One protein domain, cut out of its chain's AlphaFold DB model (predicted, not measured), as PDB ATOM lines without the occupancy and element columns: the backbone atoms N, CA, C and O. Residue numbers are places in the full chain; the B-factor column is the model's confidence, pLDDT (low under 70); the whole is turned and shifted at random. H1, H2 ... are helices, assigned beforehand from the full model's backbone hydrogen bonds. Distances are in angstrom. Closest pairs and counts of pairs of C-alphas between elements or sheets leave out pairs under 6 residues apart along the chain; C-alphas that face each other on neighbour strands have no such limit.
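This is residues 2 to 84 of the 132 residues of the protein "Heme exporter protein C" of Nitrospirae bacterium (UniProt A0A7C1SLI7). A long helical hairpin, H2 and H3 side by side, makes the length of the model. A shorter helix, H1, is set off from it near the end where H2 begins and H3 ends, and a tail with no named element, residues 73 to 84, follows H3 at that same end. The printed part has 83 residues with three named helices, H1, H2 and H3 in that order, and no named strand; the class is all helix. The whole is loose, with a radius of gyration of the C-alphas of 16.8 A, and elongated, spanning 51 by 29 by 20 A.

H1, residues 2 to 12, touches no helix. A short link of 7 residues joins it to H2, residues 20 to 41, yet the two are apart. A tight link of 3 residues joins H2 to H3, residues 45 to 72. H2 and H3 touch and form a helical hairpin, running opposite ways at a shallow tilt of 9 degrees; their closest C-alphas, those of Arg 21 and Ala 69, are 5.1 A apart. H1 and H3 are apart. In H2 every O i to N i+4 pair is within hydrogen-bond range; in H1 5 of 7 are, and in H3 20 of 24.

H1 begins at C-alpha 2 (195.609, 184.337, 186.751) and is 15.0 A long from first to last C-alpha. H2 is 30.9 A long and ends at C-alpha 41 (192.339, 177.040, 162.032). H3 is 40.0 A long, has a kink of 30 degrees near residue 66 and ends at C-alpha 72 (220.019, 177.368, 186.044).

The C-alphas farthest apart, those of Thr 43 and Gly 84, are 54.8 A apart. The printed part has no cut and no long link. Its mean pLDDT is 88.5; residues 80 to 84 are under 70.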
ATOM      1  N   ILE A   2     196.420 183.422 185.924       89.06
ATOM      2  CA  ILE A   2     195.609 184.337 186.751       89.06
ATOM      3  C   ILE A   2     195.461 183.846 188.203       89.06
ATOM      4  O   ILE A   2     195.812 184.561 189.135       89.06
ATOM      5  N   THR A   3     195.022 182.599 188.407       90.75
ATOM      6  CA  THR A   3     194.907 181.993 189.750       90.75
ATOM      7  C   THR A   3     196.241 181.954 190.502       90.75
ATOM      8  O   THR A   3     196.280 182.163 191.710       90.75
ATOM      9  N   GLY A   4     197.347 181.757 189.778       86.62
ATOM     10  CA  GLY A   4     198.699 181.811 190.332       86.62
ATOM     11  C   GLY A   4     199.086 183.213 190.804       86.62
ATOM     12  O   GLY A   4     199.609 183.351 191.904       86.62
ATOM     13  N   SER A   5     198.778 184.257 190.028       90.75
ATOM     14  CA  SER A   5     199.013 185.656 190.417       90.75
ATOM     15  C   SER A   5     198.195 186.072 191.642       90.75
ATOM     16  O   SER A   5     198.721 186.763 192.514       90.75
ATOM     17  N   PHE A   6     196.947 185.603 191.757       93.88
ATOM     18  CA  PHE A   6     196.128 185.829 192.954       93.88
ATOM     19  C   PHE A   6     196.722 185.185 194.211       93.88
ATOM     20  O   PHE A   6     196.659 185.787 195.276       93.88
ATOM     21  N   TRP A   7     197.333 184.003 194.095       91.25
ATOM     22  CA  TRP A   7     198.042 183.361 195.206       91.25
ATOM     23  C   TRP A   7     199.409 184.006 195.498       91.25
ATOM     24  O   TRP A   7     199.824 184.099 196.652       91.25
ATOM     25  N   ALA A   8     200.110 184.494 194.470       89.81
ATOM     26  CA  ALA A   8     201.420 185.124 194.626       89.81
ATOM     27  C   ALA A   8     201.349 186.426 195.437       89.81
ATOM     28  O   ALA A   8     202.250 186.704 196.230       89.81
ATOM     29  N   ARG A   9     200.261 187.196 195.298       93.19
ATOM     30  CA  ARG A   9     200.082 188.461 196.017       93.19
ATOM     31  C   ARG A   9     200.141 188.314 197.550       93.19
ATOM     32  O   ARG A   9     200.962 189.010 198.136       93.19
ATOM     33  N   PRO A  10     199.355 187.448 198.219       94.56
ATOM     34  CA  PRO A  10     199.425 187.296 199.674       94.56
ATOM     35  C   PRO A  10     200.715 186.629 200.173       94.56
ATOM     36  O   PRO A  10     201.142 186.919 201.284       94.56
ATOM     37  N   VAL A  11     201.350 185.753 199.385       92.69
ATOM     38  CA  VAL A  11     202.515 184.969 199.852       92.69
ATOM     39  C   VAL A  11     203.847 185.683 199.608       92.69
ATOM     40  O   VAL A  11     204.748 185.617 200.436       92.69
ATOM     41  N   TRP A  12     203.975 186.367 198.472       90.12
ATOM     42  CA  TRP A  12     205.230 186.964 198.003       90.12
ATOM     43  C   TRP A  12     205.153 188.485 197.843       90.12
ATOM     44  O   TRP A  12     206.129 189.109 197.437       90.12
ATOM     45  N   ASN A  13     203.991 189.090 198.117       92.94
ATOM     46  CA  ASN A  13     203.706 190.513 197.912       92.94
ATOM     47  C   ASN A  13     203.917 191.015 196.466       92.94
ATOM     48  O   ASN A  13     204.018 192.216 196.218       92.94
ATOM     49  N   VAL A  14     203.911 190.118 195.475       92.50
ATOM     50  CA  VAL A  14     204.074 190.449 194.049       92.50
ATOM     51  C   VAL A  14     202.996 189.767 193.212       92.50
ATOM     52  O   VAL A  14     202.620 188.630 193.474       92.50
ATOM     53  N   TRP A  15     202.500 190.455 192.183       90.31
ATOM     54  CA  TRP A  15     201.542 189.879 191.226       90.31
ATOM     55  C   TRP A  15     202.226 189.004 190.173       90.31
ATOM     56  O   TRP A  15     201.647 188.035 189.672       90.31
ATOM     57  N   TRP A  16     203.465 189.361 189.835       91.25
ATOM     58  CA  TRP A  16     204.289 188.677 188.854       91.25
ATOM     59  C   TRP A  16     205.763 188.993 189.103       91.25
ATOM     60  O   TRP A  16     206.149 190.159 189.147       91.25
ATOM     61  N   ALA A  17     206.584 187.961 189.281       87.12
ATOM     62  CA  ALA A  17     207.982 188.113 189.688       87.12
ATOM     63  C   ALA A  17     208.982 188.165 188.517       87.12
ATOM     64  O   ALA A  17     210.177 188.269 188.767       87.12
ATOM     65  N   TRP A  18     208.519 188.036 187.263       87.88
ATOM     66  CA  TRP A  18     209.367 187.919 186.059       87.88
ATOM     67  C   TRP A  18     210.516 186.891 186.184       87.88
ATOM     68  O   TRP A  18     211.535 186.989 185.510       87.88
ATOM     69  N   ASP A  19     210.346 185.881 187.042       88.75
ATOM     70  CA  ASP A  19     211.321 184.813 187.259       88.75
ATOM     71  C   ASP A  19     211.434 183.939 185.994       88.75
ATOM     72  O   ASP A  19     210.397 183.619 185.397       88.75
ATOM     73  N   PRO A  20     212.643 183.492 185.598       89.31
ATOM     74  CA  PRO A  20     212.843 182.604 184.455       89.31
ATOM     75  C   PRO A  20     211.922 181.383 184.445       89.31
ATOM     76  O   PRO A  20     211.387 181.048 183.397       89.31
ATOM     77  N   ARG A  21     211.646 180.765 185.602       88.44
ATOM     78  CA  ARG A  21     210.703 179.638 185.714       88.44
ATOM     79  C   ARG A  21     209.298 180.030 185.267       88.44
ATOM     80  O   ARG A  21     208.617 179.272 184.576       88.44
ATOM     81  N   LEU A  22     208.849 181.191 185.726       90.62
ATOM     82  CA  LEU A  22     207.508 181.694 185.477       90.62
ATOM     83  C   LEU A  22     207.370 182.141 184.016       90.62
ATOM     84  O   LEU A  22     206.352 181.856 183.390       90.62
ATOM     85  N   LEU A  23     208.420 182.748 183.457       92.44
ATOM     86  CA  LEU A  23     208.494 183.131 182.051       92.44
ATOM     87  C   LEU A  23     208.513 181.914 181.116       92.44
ATOM     88  O   LEU A  23     207.738 181.878 180.168       92.44
ATOM     89  N   THR A  24     209.331 180.892 181.390       93.00
ATOM     90  CA  THR A  24     209.359 179.669 180.566       93.00
ATOM     91  C   THR A  24     208.009 178.956 180.606       93.00
ATOM     92  O   THR A  24     207.492 178.539 179.582       93.00
ATOM     93  N   MET A  25     207.358 178.899 181.774       92.75
ATOM     94  CA  MET A  25     206.025 178.297 181.883       92.75
ATOM     95  C   MET A  25     204.958 179.135 181.152       92.75
ATOM     96  O   MET A  25     204.024 178.591 180.566       92.75
ATOM     97  N   PHE A  26     205.109 180.463 181.132       93.69
ATOM     98  CA  PHE A  26     204.259 181.361 180.349       93.69
ATOM     99  C   PHE A  26     204.414 181.144 178.839       93.69
ATOM    100  O   PHE A  26     203.414 181.079 178.124       93.69
ATOM    101  N   ILE A  27     205.650 180.964 178.367       95.00
ATOM    102  CA  ILE A  27     205.948 180.602 176.976       95.00
ATOM    103  C   ILE A  27     205.303 179.254 176.632       95.00
ATOM    104  O   ILE A  27     204.565 179.180 175.650       95.00
ATOM    105  N   LEU A  28     205.478 178.229 177.475       94.75
ATOM    106  CA  LEU A  28     204.828 176.926 177.306       94.75
ATOM    107  C   LEU A  28     203.311 177.062 177.135       94.75
ATOM    108  O   LEU A  28     202.708 176.437 176.262       94.75
ATOM    109  N   TRP A  29     202.683 177.907 177.955       94.56
ATOM    110  CA  TRP A  29     201.243 178.147 177.901       94.56
ATOM    111  C   TRP A  29     200.802 178.720 176.546       94.56
ATOM    112  O   TRP A  29     199.829 178.236 175.962       94.56
ATOM    113  N   PHE A  30     201.545 179.685 175.994       95.50
ATOM    114  CA  PHE A  30     201.280 180.206 174.651       95.50
ATOM    115  C   PHE A  30     201.547 179.191 173.544       95.50
ATOM    116  O   PHE A  30     200.777 179.150 172.586       95.50
ATOM    117  N   ILE A  31     202.576 178.349 173.674       95.62
ATOM    118  CA  ILE A  31     202.824 177.260 172.722       95.62
ATOM    119  C   ILE A  31     201.601 176.336 172.655       95.62
ATOM    120  O   ILE A  31     201.135 176.014 171.562       95.62
ATOM    121  N   TYR A  32     201.017 175.968 173.800       93.31
ATOM    122  CA  TYR A  32     199.808 175.140 173.829       93.31
ATOM    123  C   TYR A  32     198.574 175.846 173.256       93.31
ATOM    124  O   TYR A  32     197.792 175.216 172.543       93.31
ATOM    125  N   ILE A  33     198.393 177.146 173.502       95.06
ATOM    126  CA  ILE A  33     197.320 177.912 172.845       95.06
ATOM    127  C   ILE A  33     197.508 177.919 171.334       95.06
ATOM    128  O   ILE A  33     196.571 177.598 170.603       95.06
ATOM    129  N   GLY A  34     198.720 178.226 170.871       93.81
ATOM    130  CA  GLY A  34     199.075 178.174 169.458       93.81
ATOM    131  C   GLY A  34     198.781 176.799 168.863       93.81
ATOM    132  O   GLY A  34     198.165 176.711 167.805       93.81
ATOM    133  N   TYR A  35     199.108 175.722 169.582       94.38
ATOM    134  CA  TYR A  35     198.813 174.354 169.160       94.38
ATOM    135  C   TYR A  35     197.315 174.134 168.931       94.38
ATOM    136  O   TYR A  35     196.925 173.633 167.875       94.38
ATOM    137  N   PHE A  36     196.458 174.544 169.872       92.25
ATOM    138  CA  PHE A  36     195.008 174.398 169.716       92.25
ATOM    139  C   PHE A  36     194.436 175.276 168.601       92.25
ATOM    140  O   PHE A  36     193.550 174.818 167.876       92.25
ATOM    141  N   ILE A  37     194.948 176.498 168.433       93.25
ATOM    142  CA  ILE A  37     194.555 177.391 167.335       93.25
ATOM    143  C   ILE A  37     194.913 176.752 165.994       93.25
ATOM    144  O   ILE A  37     194.035 176.601 165.150       93.25
ATOM    145  N   LEU A  38     196.152 176.283 165.810       91.62
ATOM    146  CA  LEU A  38     196.578 175.589 164.589       91.62
ATOM    147  C   LEU A  38     195.707 174.359 164.312       91.62
ATOM    148  O   LEU A  38     195.294 174.115 163.179       91.62
ATOM    149  N   ARG A  39     195.368 173.594 165.356       88.75
ATOM    150  CA  ARG A  39     194.525 172.403 165.215       88.75
ATOM    151  C   ARG A  39     193.077 172.700 164.821       88.75
ATOM    152  O   ARG A  39     192.402 171.773 164.374       88.75
ATOM    153  N   LYS A  40     192.603 173.938 164.975       88.50
ATOM    154  CA  LYS A  40     191.253 174.367 164.577       88.50
ATOM    155  C   LYS A  40     191.232 175.259 163.333       88.50
ATOM    156  O   LYS A  40     190.228 175.265 162.637       88.50
ATOM    157  N   GLY A  41     192.307 175.993 163.057       86.62
ATOM    158  CA  GLY A  41     192.339 177.040 162.032       86.62
ATOM    159  C   GLY A  41     192.614 176.559 160.607       86.62
ATOM    160  O   GLY A  41     192.285 177.271 159.667       86.62
ATOM    161  N   PHE A  42     193.194 175.369 160.425       87.56
ATOM    162  CA  PHE A  42     193.506 174.837 159.093       87.56
ATOM    163  C   PHE A  42     192.439 173.851 158.602       87.56
ATOM    164  O   PHE A  42     192.086 172.896 159.307       87.56
ATOM    165  N   THR A  43     191.977 174.075 157.369       83.19
ATOM    166  CA  THR A  43     191.063 173.195 156.627       83.19
ATOM    167  C   THR A  43     191.800 171.979 156.071       83.19
ATOM    168  O   THR A  43     191.349 170.851 156.271       83.19
ATOM    169  N   ASP A  44     192.972 172.192 155.460       90.00
ATOM    170  CA  ASP A  44     193.802 171.110 154.933       90.00
ATOM    171  C   ASP A  44     194.321 170.194 156.054       90.00
ATOM    172  O   ASP A  44     194.973 170.622 157.017       90.00
ATOM    173  N   ARG A  45     194.021 168.895 155.930       84.75
ATOM    174  CA  ARG A  45     194.296 167.894 156.969       84.75
ATOM    175  C   ARG A  45     195.799 167.649 157.140       84.75
ATOM    176  O   ARG A  45     196.237 167.468 158.281       84.75
ATOM    177  N   PHE A  46     196.574 167.668 156.057       88.31
ATOM    178  CA  PHE A  46     198.006 167.359 156.066       88.31
ATOM    179  C   PHE A  46     198.837 168.518 156.621       88.31
ATOM    180  O   PHE A  46     199.659 168.314 157.517       88.31
ATOM    181  N   MET A  47     198.577 169.744 156.166       89.56
ATOM    182  CA  MET A  47     199.200 170.965 156.678       89.56
ATOM    183  C   MET A  47     198.913 171.128 158.167       89.56
ATOM    184  O   MET A  47     199.836 171.328 158.959       89.56
ATOM    185  N   ARG A  48     197.649 170.948 158.574       93.06
ATOM    186  CA  ARG A  48     197.253 170.979 159.985       93.06
ATOM    187  C   ARG A  48     198.048 169.984 160.826       93.06
ATOM    188  O   ARG A  48     198.523 170.341 161.902       93.06
ATOM    189  N   ALA A  49     198.180 168.741 160.359       90.12
ATOM    190  CA  ALA A  49     198.919 167.704 161.073       90.12
ATOM    191  C   ALA A  49     200.410 168.052 161.194       90.12
ATOM    192  O   ALA A  49     200.968 167.955 162.286       90.12
ATOM    193  N   ARG A  50     201.034 168.516 160.105       92.94
ATOM    194  CA  ARG A  50     202.458 168.867 160.068       92.94
ATOM    195  C   ARG A  50     202.790 170.033 160.997       92.94
ATOM    196  O   ARG A  50     203.701 169.911 161.812       92.94
ATOM    197  N   TYR A  51     202.046 171.138 160.923       93.19
ATOM    198  CA  TYR A  51     202.303 172.300 161.779       93.19
ATOM    199  C   TYR A  51     202.023 172.011 163.253       93.19
ATOM    200  O   TYR A  51     202.819 172.394 164.111       93.19
ATOM    201  N   ALA A  52     200.941 171.284 163.555       93.81
ATOM    202  CA  ALA A  52     200.658 170.868 164.923       93.81
ATOM    203  C   ALA A  52     201.771 169.961 165.476       93.81
ATOM    204  O   ALA A  52     202.178 170.138 166.620       93.81
ATOM    205  N   ALA A  53     202.301 169.029 164.676       93.81
ATOM    206  CA  ALA A  53     203.400 168.160 165.097       93.81
ATOM    207  C   ALA A  53     204.674 168.955 165.419       93.81
ATOM    208  O   ALA A  53     205.250 168.764 166.488       93.81
ATOM    209  N   VAL A  54     205.076 169.886 164.546       95.44
ATOM    210  CA  VAL A  54     206.253 170.744 164.773       95.44
ATOM    211  C   VAL A  54     206.093 171.554 166.057       95.44
ATOM    212  O   VAL A  54     206.975 171.526 166.915       95.44
ATOM    213  N   LEU A  55     204.954 172.231 166.232       95.31
ATOM    214  CA  LEU A  55     204.726 173.036 167.429       95.31
ATOM    215  C   LEU A  55     204.641 172.174 168.699       95.31
ATOM    216  O   LEU A  55     205.133 172.579 169.749       95.31
ATOM    217  N   GLY A  56     204.075 170.969 168.600       94.62
ATOM    218  CA  GLY A  56     204.040 170.002 169.697       94.62
ATOM    219  C   GLY A  56     205.434 169.544 170.133       94.62
ATOM    220  O   GLY A  56     205.698 169.471 171.330       94.62
ATOM    221  N   ILE A  57     206.345 169.301 169.183       96.06
ATOM    222  CA  ILE A  57     207.748 168.965 169.478       96.06
ATOM    223  C   ILE A  57     208.440 170.135 170.181       96.06
ATOM    224  O   ILE A  57     209.092 169.929 171.202       96.06
ATOM    225  N   ILE A  58     208.261 171.364 169.685       96.44
ATOM    226  CA  ILE A  58     208.825 172.569 170.315       96.44
ATOM    227  C   ILE A  58     208.306 172.719 171.752       96.44
ATOM    228  O   ILE A  58     209.097 172.921 172.670       96.44
ATOM    229  N   GLY A  59     206.998 172.547 171.971       95.31
ATOM    230  CA  GLY A  59     206.409 172.585 173.311       95.31
ATOM    231  C   GLY A  59     206.951 171.496 174.236       95.31
ATOM    232  O   GLY A  59     207.231 171.764 175.400       95.31
ATOM    233  N   PHE A  60     207.167 170.282 173.724       95.75
ATOM    234  CA  PHE A  60     207.778 169.205 174.504       95.75
ATOM    235  C   PHE A  60     209.219 169.527 174.915       95.75
ATOM    236  O   PHE A  60     209.600 169.254 176.051       95.75
ATOM    237  N   LEU A  61     210.007 170.137 174.026       96.00
ATOM    238  CA  LEU A  61     211.375 170.566 174.330       96.00
ATOM    239  C   LEU A  61     211.431 171.699 175.362       96.00
ATOM    240  O   LEU A  61     212.421 171.810 176.081       96.00
ATOM    241  N   ASP A  62     210.379 172.504 175.486       94.88
ATOM    242  CA  ASP A  62     210.303 173.556 176.501       94.88
ATOM    243  C   ASP A  62     210.029 172.998 177.917       94.88
ATOM    244  O   ASP A  62     210.491 173.550 178.914       94.88
ATOM    245  N   VAL A  63     209.395 171.826 178.048       94.19
ATOM    246  CA  VAL A  63     209.157 171.168 179.353       94.19
ATOM    247  C   VAL A  63     210.440 170.970 180.188       94.19
ATOM    248  O   VAL A  63     210.461 171.383 181.357       94.19
ATOM    249  N   PRO A  64     211.530 170.363 179.670       93.75
ATOM    250  CA  PRO A  64     212.775 170.264 180.422       93.75
ATOM    251  C   PRO A  64     213.397 171.638 180.700       93.75
ATOM    252  O   PRO A  64     213.979 171.811 181.770       93.75
ATOM    253  N   VAL A  65     213.225 172.630 179.817       93.50
ATOM    254  CA  VAL A  65     213.688 174.009 180.056       93.50
ATOM    255  C   VAL A  65     212.988 174.598 181.283       93.50
ATOM    256  O   VAL A  65     213.668 175.058 182.200       93.50
ATOM    257  N   VAL A  66     211.660 174.475 181.388       92.44
ATOM    258  CA  VAL A  66     210.886 174.906 182.569       92.44
ATOM    259  C   VAL A  66     211.383 174.220 183.846       92.44
ATOM    260  O   VAL A  66     211.557 174.856 184.892       92.44
ATOM    261  N   ARG A  67     211.655 172.909 183.787       89.94
ATOM    262  CA  ARG A  67     212.158 172.140 184.938       89.94
ATOM    263  C   ARG A  67     213.552 172.592 185.371       89.94
ATOM    264  O   ARG A  67     213.837 172.655 186.578       89.94
ATOM    265  N   LEU A  68     214.430 172.846 184.408       90.62
ATOM    266  CA  LEU A  68     215.823 173.217 184.634       90.62
ATOM    267  C   LEU A  68     215.987 174.699 184.967       90.62
ATOM    268  O   LEU A  68     216.935 175.037 185.674       90.62
ATOM    269  N   ALA A  69     215.016 175.550 184.619       89.25
ATOM    270  CA  ALA A  69     215.004 176.965 184.986       89.25
ATOM    271  C   ALA A  69     215.166 177.181 186.501       89.25
ATOM    272  O   ALA A  69     215.814 178.125 186.944       89.25
ATOM    273  N   THR A  70     214.659 176.239 187.305       82.50
ATOM    274  CA  THR A  70     214.794 176.231 188.772       82.50
ATOM    275  C   THR A  70     216.231 176.073 189.279       82.50
ATOM    276  O   THR A  70     216.533 176.476 190.402       82.50
ATOM    277  N   LYS A  71     217.099 175.449 188.476       84.00
ATOM    278  CA  LYS A  71     218.503 175.174 188.798       84.00
ATOM    279  C   LYS A  71     219.429 176.194 188.143       84.00
ATOM    280  O   LYS A  71     220.348 176.676 188.803       84.00
ATOM    281  N   TRP A  72     219.179 176.500 186.868       86.06
ATOM    282  CA  TRP A  72     220.019 177.368 186.044       86.06
ATOM    283  C   TRP A  72     219.992 178.824 186.496       86.06
ATOM    284  O   TRP A  72     221.045 179.455 186.538       86.06
ATOM    285  N   TRP A  73     218.834 179.340 186.917       86.50
ATOM    286  CA  TRP A  73     218.725 180.726 187.366       86.50
ATOM    287  C   TRP A  73     218.497 180.859 188.867       86.50
ATOM    288  O   TRP A  73     218.010 179.963 189.567       86.50
ATOM    289  N   ARG A  74     218.900 182.021 189.384       81.00
ATOM    290  CA  ARG A  74     218.555 182.447 190.736       81.00
ATOM    291  C   ARG A  74     217.115 182.956 190.721       81.00
ATOM    292  O   ARG A  74     216.697 183.639 189.795       81.00
ATOM    293  N   SER A  75     216.372 182.564 191.741       80.25
ATOM    294  CA  SER A  75     214.920 182.658 191.815       80.25
ATOM    295  C   SER A  75     214.535 183.149 193.206       80.25
ATOM    296  O   SER A  75     215.309 182.968 194.151       80.25
ATOM    297  N   ILE A  76     213.344 183.736 193.347       80.19
ATOM    298  CA  ILE A  76     212.772 184.069 194.664       80.19
ATOM    299  C   ILE A  76     212.476 182.809 195.491       80.19
ATOM    300  O   ILE A  76     212.379 182.866 196.712       80.19
ATOM    301  N   HIS A  77     212.360 181.651 194.837       75.81
ATOM    302  CA  HIS A  77     212.048 180.400 195.506       75.81
ATOM    303  C   HIS A  77     213.243 179.847 196.299       75.81
ATOM    304  O   HIS A  77     214.358 179.788 195.765       75.81
ATOM    305  N   PRO A  78     213.021 179.340 197.529       75.00
ATOM    306  CA  PRO A  78     214.055 178.665 198.293       75.00
ATOM    307  C   PRO A  78     214.529 177.431 197.529       75.00
ATOM    308  O   PRO A  78     213.731 176.685 196.951       75.00
ATOM    309  N   ARG A  79     215.840 177.194 197.529       71.19
ATOM    310  CA  ARG A  79     216.402 175.963 196.973       71.19
ATOM    311  C   ARG A  79     216.187 174.841 197.984       71.19
ATOM    312  O   ARG A  79     216.654 174.945 199.115       71.19
ATOM    313  N   LEU A  80     215.495 173.777 197.577       66.25
ATOM    314  CA  LEU A  80     215.409 172.553 198.372       66.25
ATOM    315  C   LEU A  80     216.826 171.999 198.566       66.25
ATOM    316  O   LEU A  80     217.493 171.648 197.591       66.25
ATOM    317  N   LYS A  81     217.292 171.944 199.818       59.66
ATOM    318  CA  LYS A  81     218.485 171.172 200.176       59.66
ATOM    319  C   LYS A  81     218.112 169.694 200.058       59.66
ATOM    320  O   LYS A  81     217.113 169.266 200.619       59.66
ATOM    321  N   SER A  82     218.886 168.942 199.282       59.34
ATOM    322  CA  SER A  82     218.601 167.541 198.933       59.34
ATOM    323  C   SER A  82     218.818 166.553 200.089       59.34
ATOM    324  O   SER A  82     218.682 165.348 199.889       59.34
ATOM    325  N   GLU A  83     219.179 167.025 201.278       55.59
ATOM    326  CA  GLU A  83     219.536 166.165 202.402       55.59
ATOM    327  C   GLU A  83     218.307 165.922 203.286       55.59
ATOM    328  O   GLU A  83     217.848 166.816 203.993       55.59
ATOM    329  N   GLY A  84     217.747 164.708 203.201       54.97
ATOM    330  CA  GLY A  84     216.763 164.178 204.158       54.97
ATOM    331  C   GLY A  84     215.285 164.196 203.743       54.97
ATOM    332  O   GLY A  84     214.446 163.723 204.503       54.97
TER     333      GLY A  84